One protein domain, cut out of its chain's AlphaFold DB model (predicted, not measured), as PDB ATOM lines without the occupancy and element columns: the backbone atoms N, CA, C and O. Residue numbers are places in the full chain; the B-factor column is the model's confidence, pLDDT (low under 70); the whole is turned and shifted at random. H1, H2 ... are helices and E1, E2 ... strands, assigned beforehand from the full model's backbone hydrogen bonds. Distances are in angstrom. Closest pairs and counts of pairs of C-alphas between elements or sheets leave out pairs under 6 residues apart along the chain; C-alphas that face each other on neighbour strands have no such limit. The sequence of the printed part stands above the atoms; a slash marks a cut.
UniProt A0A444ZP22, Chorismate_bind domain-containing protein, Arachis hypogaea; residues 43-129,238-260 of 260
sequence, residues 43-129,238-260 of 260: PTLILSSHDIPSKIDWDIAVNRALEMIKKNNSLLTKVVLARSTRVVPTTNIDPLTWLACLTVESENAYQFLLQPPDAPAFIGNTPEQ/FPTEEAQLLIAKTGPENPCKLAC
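What this domain is: This is residues 43 to 129 and 238 to 260 of the 260 residues of the protein "Chorismate_bind domain-containing protein" of Arachis hypogaea (UniProt A0A444ZP22). This is a loose, open arrangement: a ribbon of two antiparallel strands, E1 and E2, makes one long side and leads to two helices, H1 and H3, near each other at one end of the longest axis. Toward the other end, separate from the ribbon, the small hairpin of E3 and E4 has the short helix H2 packed on it. The printed part has 110 residues, with three named helices and four named strands in the order E1, H1, E2, H2, E3, E4, H3; the class is mixed, helices and strands. The whole is loose, with a radius of gyration of the C-alphas of 17.4 A, and elongated, with spans of 53 by 33 by 29 A.

Where its parts are: E1 is residues 46 to 52, 16.7 A from first to last C-alpha, beginning at C-alpha 46 (23.118, -37.287, 11.611). E2 is residues 84 to 89, 15.8 A. H1, the longest helix, is residues 55 to 70, 22.5 A, ending at C-alpha 70 (-6.130, -58.354, 30.995). H2 is residues 95 to 101, 9.9 A. E3 is residues 110 to 114, 12.7 A, and E4 is residues 122 to 126, 12.3 A. H3 is residues 240 to 250, 15.4 A, ending at C-alpha 250 (6.409, -46.212, 31.816).

How they stand to each other: E1 and E2 are antiparallel neighbours at 167 degrees, with N 52 and O 84 within hydrogen-bond range at 2.8 A and N 86 and O 50 at 2.9 A. H1 and H3 are close but not clearly touching; their closest C-alphas, those of Ala 61 and Thr 250, are 6.1 A apart. They run opposite ways at a shallow tilt of 33 degrees, only just short of steep. The hairpin E3 and E4 is antiparallel at 173 degrees, with N 110 and O 126 within hydrogen-bond range at 2.8 A and N 122 and O 114 also at 2.8 A. The closest C-alphas of H2 and E4, those of Leu 99 and Ile 123, are 6.9 A apart; for H2 and E3, Leu 99 and Leu 113 are closest, their C-alphas 7.2 A apart. Among the pairs that are apart are E1 and E3, E2 and E4, and H1 and H2. Every O i to N i+4 pair is within hydrogen-bond range in H1 and H2, and 6 of 7 are in H3.

The domain as a whole: The two C-alphas farthest apart, those of Pro 43 and Asn 73, are 54.2 A apart. Residues 130 to 237 are not printed, and C-alphas 129 and 238 are 19.5 A apart across this cut. Of the links that are printed whole, H1 to E2 is long, with 13 residues between them. The mean pLDDT of the printed part is 84.6; residues 103 to 108 and 251 to 260 are under 70.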
ATOM      1  N   PRO A  43      22.566 -29.763   3.356       79.25
ATOM      2  CA  PRO A  43      22.915 -31.145   3.659       79.25
ATOM      3  C   PRO A  43      23.433 -31.248   5.094       79.25
ATOM      4  O   PRO A  43      24.385 -30.569   5.469       79.25
ATOM      5  N   THR A  44      22.786 -32.090   5.893       84.62
ATOM      6  CA  THR A  44      23.105 -32.271   7.310       84.62
ATOM      7  C   THR A  44      23.326 -33.750   7.569       84.62
ATOM      8  O   THR A  44      22.503 -34.583   7.195       84.62
ATOM      9  N   LEU A  45      24.444 -34.088   8.210       91.12
ATOM     10  CA  LEU A  45      24.719 -35.449   8.661       91.12
ATOM     11  C   LEU A  45      24.132 -35.662  10.055       91.12
ATOM     12  O   LEU A  45      24.210 -34.770  10.904       91.12
ATOM     13  N   ILE A  46      23.581 -36.851  10.294       94.44
ATOM     14  CA  ILE A  46      23.118 -37.287  11.611       94.44
ATOM     15  C   ILE A  46      24.310 -37.899  12.354       94.44
ATOM     16  O   ILE A  46      24.842 -38.920  11.926       94.44
ATOM     17  N   LEU A  47      24.726 -37.277  13.459       95.19
ATOM     18  CA  LEU A  47      25.811 -37.761  14.320       95.19
ATOM     19  C   LEU A  47      25.369 -38.948  15.174       95.19
ATOM     20  O   LEU A  47      26.123 -39.893  15.381       95.19
ATOM     21  N   SER A  48      24.145 -38.890  15.694       95.56
ATOM     22  CA  SER A  48      23.551 -39.988  16.454       95.56
ATOM     23  C   SER A  48      22.031 -39.958  16.354       95.56
ATOM     24  O   SER A  48      21.423 -38.902  16.178       95.56
ATOM     25  N   SER A  49      21.426 -41.136  16.470       95.75
ATOM     26  CA  SER A  49      19.981 -41.327  16.522       95.75
ATOM     27  C   SER A  49      19.693 -42.490  17.457       95.75
ATOM     28  O   SER A  49      20.214 -43.583  17.240       95.75
ATOM     29  N   HIS A  50      18.897 -42.268  18.498       94.50
ATOM     30  CA  HIS A  50      18.512 -43.325  19.431       94.50
ATOM     31  C   HIS A  50      17.049 -43.198  19.844       94.50
ATOM     32  O   HIS A  50      16.541 -42.097  20.058       94.50
ATOM     33  N   ASP A  51      16.382 -44.345  19.951       93.00
ATOM     34  CA  ASP A  51      15.011 -44.440  20.438       93.00
ATOM     35  C   ASP A  51      14.979 -44.400  21.969       93.00
ATOM     36  O   ASP A  51      15.808 -45.019  22.642       93.00
ATOM     37  N   ILE A  52      14.003 -43.675  22.512       90.94
ATOM     38  CA  ILE A  52      13.751 -43.541  23.941       90.94
ATOM     39  C   ILE A  52      12.255 -43.797  24.196       90.94
ATOM     40  O   ILE A  52      11.417 -42.985  23.788       90.94
ATOM     41  N   PRO A  53      11.886 -44.883  24.893       91.00
ATOM     42  CA  PRO A  53      12.757 -45.959  25.379       91.00
ATOM     43  C   PRO A  53      13.380 -46.799  24.246       91.00
ATOM     44  O   PRO A  53      12.945 -46.729  23.094       91.00
ATOM     45  N   SER A  54      14.382 -47.621  24.587       91.75
ATOM     46  CA  SER A  54      14.942 -48.610  23.657       91.75
ATOM     47  C   SER A  54      13.868 -49.616  23.226       91.75
ATOM     48  O   SER A  54      12.849 -49.772  23.897       91.75
ATOM     49  N   LYS A  55      14.091 -50.358  22.136       93.62
ATOM     50  CA  LYS A  55      13.136 -51.388  21.693       93.62
ATOM     51  C   LYS A  55      12.837 -52.425  22.787       93.62
ATOM     52  O   LYS A  55      11.687 -52.812  22.956       93.62
ATOM     53  N   ILE A  56      13.857 -52.861  23.526       94.81
ATOM     54  CA  ILE A  56      13.699 -53.867  24.588       94.81
ATOM     55  C   ILE A  56      12.808 -53.313  25.704       94.81
ATOM     56  O   ILE A  56      11.839 -53.952  26.107       94.81
ATOM     57  N   ASP A  57      13.102 -52.096  26.157       92.12
ATOM     58  CA  ASP A  57      12.336 -51.434  27.214       92.12
ATOM     59  C   ASP A  57      10.904 -51.105  26.762       92.12
ATOM     60  O   ASP A  57       9.954 -51.223  27.538       92.12
ATOM     61  N   TRP A  58      10.735 -50.748  25.486       93.25
ATOM     62  CA  TRP A  58       9.433 -50.553  24.857       93.25
ATOM     63  C   TRP A  58       8.591 -51.830  24.890       93.25
ATOM     64  O   TRP A  58       7.442 -51.793  25.332       93.25
ATOM     65  N   ASP A  59       9.161 -52.967  24.486       94.81
ATOM     66  CA  ASP A  59       8.461 -54.254  24.487       94.81
ATOM     67  C   ASP A  59       8.052 -54.658  25.918       94.81
ATOM     68  O   ASP A  59       6.935 -55.135  26.139       94.81
ATOM     69  N   ILE A  60       8.906 -54.402  26.917       93.88
ATOM     70  CA  ILE A  60       8.580 -54.611  28.340       93.88
ATOM     71  C   ILE A  60       7.403 -53.720  28.767       93.88
ATOM     72  O   ILE A  60       6.452 -54.208  29.385       93.88
ATOM     73  N   ALA A  61       7.436 -52.427  28.431       92.75
ATOM     74  CA  ALA A  61       6.379 -51.481  28.784       92.75
ATOM     75  C   ALA A  61       5.028 -51.856  28.147       92.75
ATOM     76  O   ALA A  61       3.998 -51.839  28.829       92.75
ATOM     77  N   VAL A  62       5.032 -52.254  26.871       94.75
ATOM     78  CA  VAL A  62       3.836 -52.714  26.150       94.75
ATOM     79  C   VAL A  62       3.270 -53.984  26.782       94.75
ATOM     80  O   VAL A  62       2.072 -54.043  27.059       94.75
ATOM     81  N   ASN A  63       4.106 -54.985  27.070       95.12
ATOM     82  CA  ASN A  63       3.645 -56.229  27.690       95.12
ATOM     83  C   ASN A  63       3.048 -55.987  29.079       95.12
ATOM     84  O   ASN A  63       1.963 -56.487  29.374       95.12
ATOM     85  N   ARG A  64       3.679 -55.135  29.893       93.00
ATOM     86  CA  ARG A  64       3.142 -54.732  31.198       93.00
ATOM     87  C   ARG A  64       1.774 -54.056  31.080       93.00
ATOM     88  O   ARG A  64       0.877 -54.347  31.872       93.00
ATOM     89  N   ALA A  65       1.595 -53.166  30.103       93.88
ATOM     90  CA  ALA A  65       0.306 -52.525  29.847       93.88
ATOM     91  C   ALA A  65      -0.772 -53.547  29.449       93.88
ATOM     92  O   ALA A  65      -1.882 -53.517  29.983       93.88
ATOM     93  N   LEU A  66      -0.434 -54.494  28.568       94.38
ATOM     94  CA  LEU A  66      -1.341 -55.567  28.153       94.38
ATOM     95  C   LEU A  66      -1.728 -56.488  29.316       94.38
ATOM     96  O   LEU A  66      -2.895 -56.861  29.434       94.38
ATOM     97  N   GLU A  67      -0.782 -56.843  30.186       93.75
ATOM     98  CA  GLU A  67      -1.058 -57.620  31.398       93.75
ATOM     99  C   GLU A  67      -1.999 -56.878  32.343       93.75
ATOM    100  O   GLU A  67      -2.925 -57.483  32.877       93.75
ATOM    101  N   MET A  68      -1.796 -55.571  32.535       92.12
ATOM    102  CA  MET A  68      -2.686 -54.756  33.360       92.12
ATOM    103  C   MET A  68      -4.107 -54.735  32.803       92.12
ATOM    104  O   MET A  68      -5.031 -54.993  33.564       92.12
ATOM    105  N   ILE A  69      -4.284 -54.518  31.497       93.06
ATOM    106  CA  ILE A  69      -5.609 -54.518  30.852       93.06
ATOM    107  C   ILE A  69      -6.308 -55.880  30.996       93.06
ATOM    108  O   ILE A  69      -7.513 -55.935  31.211       93.06
ATOM    109  N   LYS A  70      -5.565 -56.993  30.915       92.94
ATOM    110  CA  LYS A  70      -6.130 -58.354  30.995       92.94
ATOM    111  C   LYS A  70      -6.524 -58.803  32.405       92.94
ATOM    112  O   LYS A  70      -7.179 -59.836  32.535       92.94
ATOM    113  N   LYS A  71      -6.112 -58.104  33.468       92.88
ATOM    114  CA  LYS A  71      -6.478 -58.491  34.840       92.88
ATOM    115  C   LYS A  71      -7.992 -58.359  35.035       92.88
ATOM    116  O   LYS A  71      -8.550 -57.307  34.760       92.88
ATOM    117  N   ASN A  72      -8.628 -59.385  35.609       76.19
ATOM    118  CA  ASN A  72     -10.088 -59.449  35.807       76.19
ATOM    119  C   ASN A  72     -10.699 -58.258  36.577       76.19
ATOM    120  O   ASN A  72     -11.878 -57.983  36.406       76.19
ATOM    121  N   ASN A  73      -9.909 -57.547  37.393       84.12
ATOM    122  CA  ASN A  73     -10.342 -56.369  38.163       84.12
ATOM    123  C   ASN A  73      -9.705 -55.062  37.661       84.12
ATOM    124  O   ASN A  73      -9.592 -54.095  38.415       84.12
ATOM    125  N   SER A  74      -9.193 -55.039  36.430       85.88
ATOM    126  CA  SER A  74      -8.610 -53.826  35.872       85.88
ATOM    127  C   SER A  74      -9.704 -52.841  35.492       85.88
ATOM    128  O   SER A  74     -10.594 -53.160  34.708       85.88
ATOM    129  N   LEU A  75      -9.597 -51.619  36.005       89.88
ATOM    130  CA  LEU A  75     -10.380 -50.495  35.499       89.88
ATOM    131  C   LEU A  75      -9.846 -50.029  34.136       89.88
ATOM    132  O   LEU A  75     -10.603 -49.511  33.322       89.88
ATOM    133  N   LEU A  76      -8.557 -50.255  33.851       93.56
ATOM    134  CA  LEU A  76      -7.900 -49.811  32.626       93.56
ATOM    135  C   LEU A  76      -8.310 -50.676  31.429       93.56
ATOM    136  O   LEU A  76      -7.964 -51.854  31.355       93.56
ATOM    137  N   THR A  77      -8.975 -50.055  30.458       93.06
ATOM    138  CA  THR A  77      -9.424 -50.694  29.209       93.06
ATOM    139  C   THR A  77      -8.518 -50.350  28.025       93.06
ATOM    140  O   THR A  77      -8.272 -51.187  27.160       93.06
ATOM    141  N   LYS A  78      -8.009 -49.114  27.971       93.56
ATOM    142  CA  LYS A  78      -7.145 -48.608  26.897       93.56
ATOM    143  C   LYS A  78      -6.017 -47.774  27.489       93.56
ATOM    144  O   LYS A  78      -6.264 -46.943  28.353       93.56
ATOM    145  N   VAL A  79      -4.806 -47.923  26.962       94.88
ATOM    146  CA  VAL A  79      -3.695 -46.995  27.201       94.88
ATOM    147  C   VAL A  79      -2.902 -46.809  25.916       94.88
ATOM    148  O   VAL A  79      -2.745 -47.747  25.133       94.88
ATOM    149  N   VAL A  80      -2.423 -45.595  25.703       94.06
ATOM    150  CA  VAL A  80      -1.581 -45.197  24.585       94.06
ATOM    151  C   VAL A  80      -0.206 -44.914  25.158       94.06
ATOM    152  O   VAL A  80      -0.012 -43.980  25.931       94.06
ATOM    153  N   LEU A  81       0.748 -45.772  24.820       93.69
ATOM    154  CA  LEU A  81       2.150 -45.540  25.127       93.69
ATOM    155  C   LEU A  81       2.784 -44.783  23.961       93.69
ATOM    156  O   LEU A  81       2.393 -44.973  22.808       93.69
ATOM    157  N   ALA A  82       3.788 -43.967  24.257       91.25
ATOM    158  CA  ALA A  82       4.550 -43.238  23.254       91.25
ATOM    159  C   ALA A  82       6.050 -43.446  23.465       91.25
ATOM    160  O   ALA A  82       6.511 -43.710  24.577       91.25
ATOM    161  N   ARG A  83       6.801 -43.309  22.376       91.44
ATOM    162  CA  ARG A  83       8.264 -43.307  22.356       91.44
ATOM    163  C   ARG A  83       8.739 -42.143  21.503       91.44
ATOM    164  O   ARG A  83       8.019 -41.695  20.612       91.44
ATOM    165  N   SER A  84       9.955 -41.692  21.750       92.38
ATOM    166  CA  SER A  84      10.613 -40.643  20.979       92.38
ATOM    167  C   SER A  84      11.887 -41.178  20.335       92.38
ATOM    168  O   SER A  84      12.421 -42.205  20.749       92.38
ATOM    169  N   THR A  85      12.376 -40.476  19.319       94.25
ATOM    170  CA  THR A  85      13.707 -40.701  18.755       94.25
ATOM    171  C   THR A  85      14.478 -39.401  18.896       94.25
ATOM    172  O   THR A  85      14.052 -38.367  18.381       94.25
ATOM    173  N   ARG A  86      15.612 -39.437  19.595       93.88
ATOM    174  CA  ARG A  86      16.501 -38.284  19.720       93.88
ATOM    175  C   ARG A  86      17.545 -38.338  18.618       93.88
ATOM    176  O   ARG A  86      18.352 -39.265  18.570       93.88
ATOM    177  N   VAL A  87      17.532 -37.322  17.762       94.19
ATOM    178  CA  VAL A  87      18.451 -37.171  16.632       94.19
ATOM    179  C   VAL A  87      19.374 -35.988  16.903       94.19
ATOM    180  O   VAL A  87      18.905 -34.898  17.219       94.19
ATOM    181  N   VAL A  88      20.685 -36.202  16.785       94.75
ATOM    182  CA  VAL A  88      21.698 -35.147  16.907       94.75
ATOM    183  C   VAL A  88      22.284 -34.879  15.521       94.75
ATOM    184  O   VAL A  88      23.029 -35.719  15.014       94.75
ATOM    185  N   PRO A  89      21.937 -33.755  14.880       93.31
ATOM    186  CA  PRO A  89      22.534 -33.345  13.615       93.31
ATOM    187  C   PRO A  89      23.932 -32.728  13.800       93.31
ATOM    188  O   PRO A  89      24.329 -32.346  14.897       93.31
ATOM    189  N   THR A  90      24.675 -32.615  12.700       93.31
ATOM    190  CA  THR A  90      25.967 -31.899  12.616       93.31
ATOM    191  C   THR A  90      25.827 -30.382  12.674       93.31
ATOM    192  O   THR A  90      26.781 -29.687  13.014       93.31
ATOM    193  N   THR A  91      24.651 -29.865  12.333       89.94
ATOM    194  CA  THR A  91      24.332 -28.440  12.285       89.94
ATOM    195  C   THR A  91      23.031 -28.187  13.031       89.94
ATOM    196  O   THR A  91      22.167 -29.062  13.124       89.94
ATOM    197  N   ASN A  92      22.874 -26.977  13.560       88.00
ATOM    198  CA  ASN A  92      21.603 -26.577  14.145       88.00
ATOM    199  C   ASN A  92      20.527 -26.523  13.055       88.00
ATOM    200  O   ASN A  92      20.751 -25.982  11.972       88.00
ATOM    201  N   ILE A  93      19.356 -27.078  13.363       87.75
ATOM    202  CA  ILE A  93      18.195 -27.028  12.479       87.75
ATOM    203  C   ILE A  93      17.501 -25.691  12.705       87.75
ATOM    204  O   ILE A  93      17.056 -25.412  13.816       87.75
ATOM    205  N   ASP A  94      17.395 -24.886  11.649       86.56
ATOM    206  CA  ASP A  94      16.545 -23.700  11.660       86.56
ATOM    207  C   ASP A  94      15.058 -24.121  11.676       86.56
ATOM    208  O   ASP A  94      14.605 -24.769  10.722       86.56
ATOM    209  N   PRO A  95      14.282 -23.777  12.723       87.56
ATOM    210  CA  PRO A  95      12.882 -24.178  12.857       87.56
ATOM    211  C   PRO A  95      11.991 -23.758  11.683       87.56
ATOM    212  O   PRO A  95      11.121 -24.521  11.260       87.56
ATOM    213  N   LEU A  96      12.215 -22.565  11.123       84.56
ATOM    214  CA  LEU A  96      11.420 -22.046  10.008       84.56
ATOM    215  C   LEU A  96      11.717 -22.801   8.712       84.56
ATOM    216  O   LEU A  96      10.791 -23.201   8.006       84.56
ATOM    217  N   THR A  97      12.994 -23.060   8.425       83.69
ATOM    218  CA  THR A  97      13.406 -23.908   7.299       83.69
ATOM    219  C   THR A  97      12.849 -25.321   7.451       83.69
ATOM    220  O   THR A  97      12.369 -25.893   6.472       83.69
ATOM    221  N   TRP A  98      12.842 -25.878   8.668       86.06
ATOM    222  CA  TRP A  98      12.250 -27.190   8.930       86.06
ATOM    223  C   TRP A  98      10.751 -27.205   8.624       86.06
ATOM    224  O   TRP A  98      10.303 -28.043   7.842       86.06
ATOM    225  N   LEU A  99       9.993 -26.242   9.159       85.62
ATOM    226  CA  LEU A  99       8.562 -26.090   8.882       85.62
ATOM    227  C   LEU A  99       8.289 -25.936   7.376       85.62
ATOM    228  O   LEU A  99       7.401 -26.598   6.849       85.62
ATOM    229  N   ALA A 100       9.077 -25.125   6.664       80.81
ATOM    230  CA  ALA A 100       8.934 -24.918   5.221       80.81
ATOM    231  C   ALA A 100       9.245 -26.175   4.384       80.81
ATOM    232  O   ALA A 100       8.723 -26.325   3.274       80.81
ATOM    233  N   CYS A 101      10.096 -27.069   4.901       81.06
ATOM    234  CA  CYS A 101      10.396 -28.365   4.291       81.06
ATOM    235  C   CYS A 101       9.319 -29.422   4.576       81.06
ATOM    236  O   CYS A 101       9.225 -30.395   3.824       81.06
ATOM    237  N   LEU A 102       8.501 -29.256   5.623       79.50
ATOM    238  CA  LEU A 102       7.369 -30.143   5.867       79.50
ATOM    239  C   LEU A 102       6.362 -29.964   4.730       79.50
ATOM    240  O   LEU A 102       5.674 -28.950   4.614       79.50
ATOM    241  N   THR A 103       6.257 -30.969   3.868       68.00
ATOM    242  CA  THR A 103       5.166 -31.030   2.902       68.00
ATOM    243  C   THR A 103       3.854 -31.144   3.661       68.00
ATOM    244  O   THR A 103       3.702 -32.034   4.501       68.00
ATOM    245  N   VAL A 104       2.897 -30.267   3.354       63.94
ATOM    246  CA  VAL A 104       1.500 -30.465   3.746       63.94
ATOM    247  C   VAL A 104       1.037 -31.745   3.056       63.94
ATOM    248  O   VAL A 104       0.734 -31.768   1.867       63.94
ATOM    249  N   GLU A 105       1.110 -32.845   3.796       62.66
ATOM    250  CA  GLU A 105       0.830 -34.188   3.298       62.66
ATOM    251  C   GLU A 105      -0.665 -34.374   2.981       62.66
ATOM    252  O   GLU A 105      -1.030 -35.222   2.169       62.66
ATOM    253  N   SER A 106      -1.551 -33.560   3.554       65.38
ATOM    254  CA  SER A 106      -2.981 -33.587   3.245       65.38
ATOM    255  C   SER A 106      -3.632 -32.221   3.458       65.38
ATOM    256  O   SER A 106      -3.177 -31.433   4.278       65.38
ATOM    257  N   GLU A 107      -4.745 -31.965   2.764       66.44
ATOM    258  CA  GLU A 107      -5.562 -30.745   2.923       66.44
ATOM    259  C   GLU A 107      -6.071 -30.525   4.361       66.44
ATOM    260  O   GLU A 107      -6.465 -29.418   4.709       66.44
ATOM    261  N   ASN A 108      -6.034 -31.565   5.201       69.25
ATOM    262  CA  ASN A 108      -6.531 -31.555   6.578       69.25
ATOM    263  C   ASN A 108      -5.402 -31.589   7.624       69.25
ATOM    264  O   ASN A 108      -5.651 -31.964   8.768       69.25
ATOM    265  N   ALA A 109      -4.161 -31.287   7.235       79.75
ATOM    266  CA  ALA A 109      -3.036 -31.241   8.161       79.75
ATOM    267  C   ALA A 109      -2.809 -29.820   8.702       79.75
ATOM    268  O   ALA A 109      -2.765 -28.848   7.947       79.75
ATOM    269  N   TYR A 110      -2.633 -29.717  10.015       84.88
ATOM    270  CA  TYR A 110      -2.333 -28.491  10.740       84.88
ATOM    271  C   TYR A 110      -0.830 -28.398  10.974       84.88
ATOM    272  O   TYR A 110      -0.258 -29.152  11.764       84.88
ATOM    273  N   GLN A 111      -0.197 -27.459  10.276       86.56
ATOM    274  CA  GLN A 111       1.197 -27.105  10.493       86.56
ATOM    275  C   GLN A 111       1.300 -26.027  11.565       86.56
ATOM    276  O   GLN A 111       0.606 -25.013  11.500       86.56
ATOM    277  N   PHE A 112       2.188 -26.232  12.530       88.38
ATOM    278  CA  PHE A 112       2.434 -25.263  13.588       88.38
ATOM    279  C   PHE A 112       3.914 -25.204  13.955       88.38
ATOM    280  O   PHE A 112       4.655 -26.180  13.817       88.38
ATOM    281  N   LEU A 113       4.319 -24.038  14.448       88.62
ATOM    282  CA  LEU A 113       5.608 -23.789  15.072       88.62
ATOM    283  C   LEU A 113       5.364 -22.875  16.266       88.62
ATOM    284  O   LEU A 113       4.848 -21.771  16.114       88.62
ATOM    285  N   LEU A 114       5.737 -23.355  17.445       89.12
ATOM    286  CA  LEU A 114       5.680 -22.613  18.694       89.12
ATOM    287  C   LEU A 114       7.103 -22.506  19.229       89.12
ATOM    288  O   LEU A 114       7.749 -23.521  19.474       89.12
ATOM    289  N   GLN A 115       7.603 -21.288  19.399       87.31
ATOM    290  CA  GLN A 115       8.934 -21.055  19.950       87.31
ATOM    291  C   GLN A 115       8.863 -19.924  20.978       87.31
ATOM    292  O   GLN A 115       8.918 -18.751  20.601       87.31
ATOM    293  N   PRO A 116       8.695 -20.254  22.272       85.62
ATOM    294  CA  PRO A 116       8.805 -19.267  23.337       85.62
ATOM    295  C   PRO A 116      10.207 -18.628  23.358       85.62
ATOM    296  O   PRO A 116      11.169 -19.262  22.910       85.62
ATOM    297  N   PRO A 117      10.350 -17.400  23.895       82.00
ATOM    298  CA  PRO A 117      11.658 -16.787  24.104       82.00
ATOM    299  C   PRO A 117      12.588 -17.724  24.881       82.00
ATOM    300  O   PRO A 117      12.169 -18.343  25.859       82.00
ATOM    301  N   ASP A 118      13.829 -17.849  24.412       86.94
ATOM    302  CA  ASP A 118      14.882 -18.672  25.026       86.94
ATOM    303  C   ASP A 118      14.547 -20.171  25.189       86.94
ATOM    304  O   ASP A 118      15.218 -20.888  25.933       86.94
ATOM    305  N   ALA A 119      13.546 -20.677  24.460       89.31
ATOM    306  CA  ALA A 119      13.134 -22.078  24.482       89.31
ATOM    307  C   ALA A 119      13.327 -22.774  23.116       89.31
ATOM    308  O   ALA A 119      13.338 -22.118  22.066       89.31
ATOM    309  N   PRO A 120      13.457 -24.117  23.094       90.19
ATOM    310  CA  PRO A 120      13.428 -24.882  21.852       90.19
ATOM    311  C   PRO A 120      12.114 -24.677  21.086       90.19
ATOM    312  O   PRO A 120      11.050 -24.521  21.685       90.19
ATOM    313  N   ALA A 121      12.179 -24.738  19.756       91.25
ATOM    314  CA  ALA A 121      10.982 -24.727  18.925       91.25
ATOM    315  C   ALA A 121      10.249 -26.077  18.994       91.25
ATOM    316  O   ALA A 121      10.858 -27.138  18.842       91.25
ATOM    317  N   PHE A 122       8.929 -26.025  19.153       91.69
ATOM    318  CA  PHE A 122       8.021 -27.152  18.996       91.69
ATOM    319  C   PHE A 122       7.326 -27.047  17.638       91.69
ATOM    320  O   PHE A 122       6.642 -26.064  17.355       91.69
ATOM    321  N   ILE A 123       7.547 -28.040  16.777       90.56
ATOM    322  CA  ILE A 123       7.112 -28.022  15.378       90.56
ATOM    323  C   ILE A 123       6.323 -29.292  15.094       90.56
ATOM    324  O   ILE A 123       6.769 -30.388  15.442       90.56
ATOM    325  N   GLY A 124       5.190 -29.161  14.411       88.75
ATOM    326  CA  GLY A 124       4.361 -30.304  14.055       88.75
ATOM    327  C   GLY A 124       3.555 -30.107  12.780       88.75
ATOM    328  O   GLY A 124       3.418 -29.005  12.253       88.75
ATOM    329  N   ASN A 125       3.047 -31.231  12.279       86.00
ATOM    330  CA  ASN A 125       2.149 -31.325  11.135       86.00
ATOM    331  C   ASN A 125       1.094 -32.397  11.443       86.00
ATOM    332  O   ASN A 125       1.237 -33.553  11.039       86.00
ATOM    333  N   THR A 126       0.100 -32.045  12.260       86.19
ATOM    334  CA  THR A 126      -0.888 -33.008  12.769       86.19
ATOM    335  C   THR A 126      -2.086 -33.128  11.824       86.19
ATOM    336  O   THR A 126      -2.625 -32.110  11.402       86.19
ATOM    337  N   PRO A 127      -2.548 -34.342  11.480       81.06
ATOM    338  CA  PRO A 127      -3.791 -34.537  10.733       81.06
ATOM    339  C   PRO A 127      -5.042 -34.534  11.631       81.06
ATOM    340  O   PRO A 127      -6.147 -34.756  11.131       81.06
ATOM    341  N   GLU A 128      -4.875 -34.383  12.949       84.38
ATOM    342  CA  GLU A 128      -5.938 -34.519  13.944       84.38
ATOM    343  C   GLU A 128      -6.345 -33.154  14.500       84.38
ATOM    344  O   GLU A 128      -5.531 -32.428  15.069       84.38
ATOM    345  N   GLN A 129      -7.627 -32.821  14.344       89.31
ATOM    346  CA  GLN A 129      -8.228 -31.631  14.931       89.31
ATOM    347  C   GLN A 129      -8.874 -31.985  16.276       89.31
ATOM    348  O   GLN A 129      -9.928 -32.625  16.298       89.31
ATOM    349  N   PHE A 238      -8.273 -44.999  28.397       94.81
ATOM    350  CA  PHE A 238      -9.585 -45.085  29.021       94.81
ATOM    351  C   PHE A 238      -9.631 -46.152  30.133       94.81
ATOM    352  O   PHE A 238      -9.246 -47.298  29.870       94.81
ATOM    353  N   PRO A 239     -10.174 -45.824  31.318       94.88
ATOM    354  CA  PRO A 239     -10.476 -44.474  31.785       94.88
ATOM    355  C   PRO A 239      -9.196 -43.623  31.906       94.88
ATOM    356  O   PRO A 239      -8.074 -44.133  31.874       94.88
ATOM    357  N   THR A 240      -9.364 -42.299  31.864       93.06
ATOM    358  CA  THR A 240      -8.253 -41.367  31.604       93.06
ATOM    359  C   THR A 240      -7.249 -41.313  32.753       93.06
ATOM    360  O   THR A 240      -6.047 -41.273  32.497       93.06
ATOM    361  N   GLU A 241      -7.706 -41.353  34.003       92.81
ATOM    362  CA  GLU A 241      -6.835 -41.251  35.179       92.81
ATOM    363  C   GLU A 241      -5.904 -42.464  35.302       92.81
ATOM    364  O   GLU A 241      -4.690 -42.316  35.447       92.81
ATOM    365  N   GLU A 242      -6.435 -43.677  35.153       93.81
ATOM    366  CA  GLU A 242      -5.661 -44.916  35.208       93.81
ATOM    367  C   GLU A 242      -4.649 -44.998  34.066       93.81
ATOM    368  O   GLU A 242      -3.518 -45.455  34.267       93.81
ATOM    369  N   ALA A 243      -5.030 -44.528  32.873       94.19
ATOM    370  CA  ALA A 243      -4.126 -44.453  31.735       94.19
ATOM    371  C   ALA A 243      -2.970 -43.482  32.009       94.19
ATOM    372  O   ALA A 243      -1.812 -43.853  31.813       94.19
ATOM    373  N   GLN A 244      -3.249 -42.281  32.531       92.44
ATOM    374  CA  GLN A 244      -2.210 -41.315  32.902       92.44
ATOM    375  C   GLN A 244      -1.271 -41.860  33.981       92.44
ATOM    376  O   GLN A 244      -0.053 -41.722  33.856       92.44
ATOM    377  N   LEU A 245      -1.808 -42.520  35.012       91.38
ATOM    378  CA  LEU A 245      -1.008 -43.133  36.074       91.38
ATOM    379  C   LEU A 245      -0.067 -44.216  35.543       91.38
ATOM    380  O   LEU A 245       1.033 -44.380  36.072       91.38
ATOM    381  N   LEU A 246      -0.490 -44.978  34.533       90.19
ATOM    382  CA  LEU A 246       0.371 -45.964  33.890       90.19
ATOM    383  C   LEU A 246       1.432 -45.289  33.018       90.19
ATOM    384  O   LEU A 246       2.608 -45.609  33.159       90.19
ATOM    385  N   ILE A 247       1.030 -44.337  32.174       90.50
ATOM    386  CA  ILE A 247       1.923 -43.586  31.281       90.50
ATOM    387  C   ILE A 247       3.042 -42.896  32.072       90.50
ATOM    388  O   ILE A 247       4.213 -43.009  31.718       90.50
ATOM    389  N   ALA A 248       2.703 -42.258  33.196       87.06
ATOM    390  CA  ALA A 248       3.670 -41.600  34.072       87.06
ATOM    391  C   ALA A 248       4.702 -42.567  34.690       87.06
ATOM    392  O   ALA A 248       5.766 -42.133  35.118       87.06
ATOM    393  N   LYS A 249       4.402 -43.874  34.748       81.81
ATOM    394  CA  LYS A 249       5.302 -44.912  35.280       81.81
ATOM    395  C   LYS A 249       6.146 -45.596  34.203       81.81
ATOM    396  O   LYS A 249       7.070 -46.322  34.564       81.81
ATOM    397  N   THR A 250       5.802 -45.450  32.923       70.81
ATOM    398  CA  THR A 250       6.409 -46.212  31.816       70.81
ATOM    399  C   THR A 250       7.171 -45.360  30.803       70.81
ATOM    400  O   THR A 250       7.952 -45.927  30.043       70.81
ATOM    401  N   GLY A 251       6.978 -44.037  30.776       59.09
ATOM    402  CA  GLY A 251       7.600 -43.145  29.791       59.09
ATOM    403  C   GLY A 251       8.629 -42.162  30.375       59.09
ATOM    404  O   GLY A 251       8.503 -41.763  31.535       59.09
ATOM    405  N   PRO A 252       9.623 -41.720  29.581       52.19
ATOM    406  CA  PRO A 252      10.383 -40.511  29.872       52.19
ATOM    407  C   PRO A 252       9.520 -39.298  29.503       52.19
ATOM    408  O   PRO A 252       9.230 -39.097  28.331       52.19
ATOM    409  N   GLU A 253       9.114 -38.522  30.512       53.97
ATOM    410  CA  GLU A 253       8.216 -37.355  30.410       53.97
ATOM    411  C   GLU A 253       6.813 -37.663  29.840       53.97
ATOM    412  O   GLU A 253       6.604 -38.586  29.070       53.97
ATOM    413  N   ASN A 254       5.788 -36.941  30.304       51.53
ATOM    414  CA  ASN A 254       4.375 -37.298  30.111       51.53
ATOM    415  C   ASN A 254       3.888 -36.993  28.667       51.53
ATOM    416  O   ASN A 254       3.570 -35.834  28.390       51.53
ATOM    417  N   PRO A 255       3.767 -37.984  27.752       51.34
ATOM    418  CA  PRO A 255       3.433 -37.758  26.341       51.34
ATOM    419  C   PRO A 255       2.036 -37.172  26.131       51.34
ATOM    420  O   PRO A 255       1.801 -36.524  25.114       51.34
ATOM    421  N   CYS A 256       1.124 -37.324  27.099       46.25
ATOM    422  CA  CYS A 256      -0.196 -36.701  27.038       46.25
ATOM    423  C   CYS A 256      -0.103 -35.173  26.922       46.25
ATOM    424  O   CYS A 256      -0.966 -34.580  26.292       46.25
ATOM    425  N   LYS A 257       0.952 -34.544  27.470       44.25
ATOM    426  CA  LYS A 257       1.163 -33.089  27.378       44.25
ATOM    427  C   LYS A 257       1.638 -32.613  26.001       44.25
ATOM    428  O   LYS A 257       1.562 -31.423  25.734       44.25
ATOM    429  N   LEU A 258       2.157 -33.512  25.162       40.09
ATOM    430  CA  LEU A 258       2.770 -33.184  23.867       40.09
ATOM    431  C   LEU A 258       1.880 -33.551  22.669       40.09
ATOM    432  O   LEU A 258       2.258 -33.298  21.529       40.09
ATOM    433  N   ALA A 259       0.737 -34.200  22.908       40.62
ATOM    434  CA  ALA A 259      -0.056 -34.862  21.873       40.62
ATOM    435  C   ALA A 259      -1.232 -34.032  21.317       40.62
ATOM    436  O   ALA A 259      -2.116 -34.602  20.676       40.62
ATOM    437  N   CYS A 260      -1.274 -32.719  21.552       32.84
ATOM    438  CA  CYS A 260      -2.236 -31.804  20.931       32.84
ATOM    439  C   CYS A 260      -1.530 -30.528  20.483       32.84
ATOM    440  O   CYS A 260      -0.808 -29.949  21.324       32.84
TER     441      CYS A 260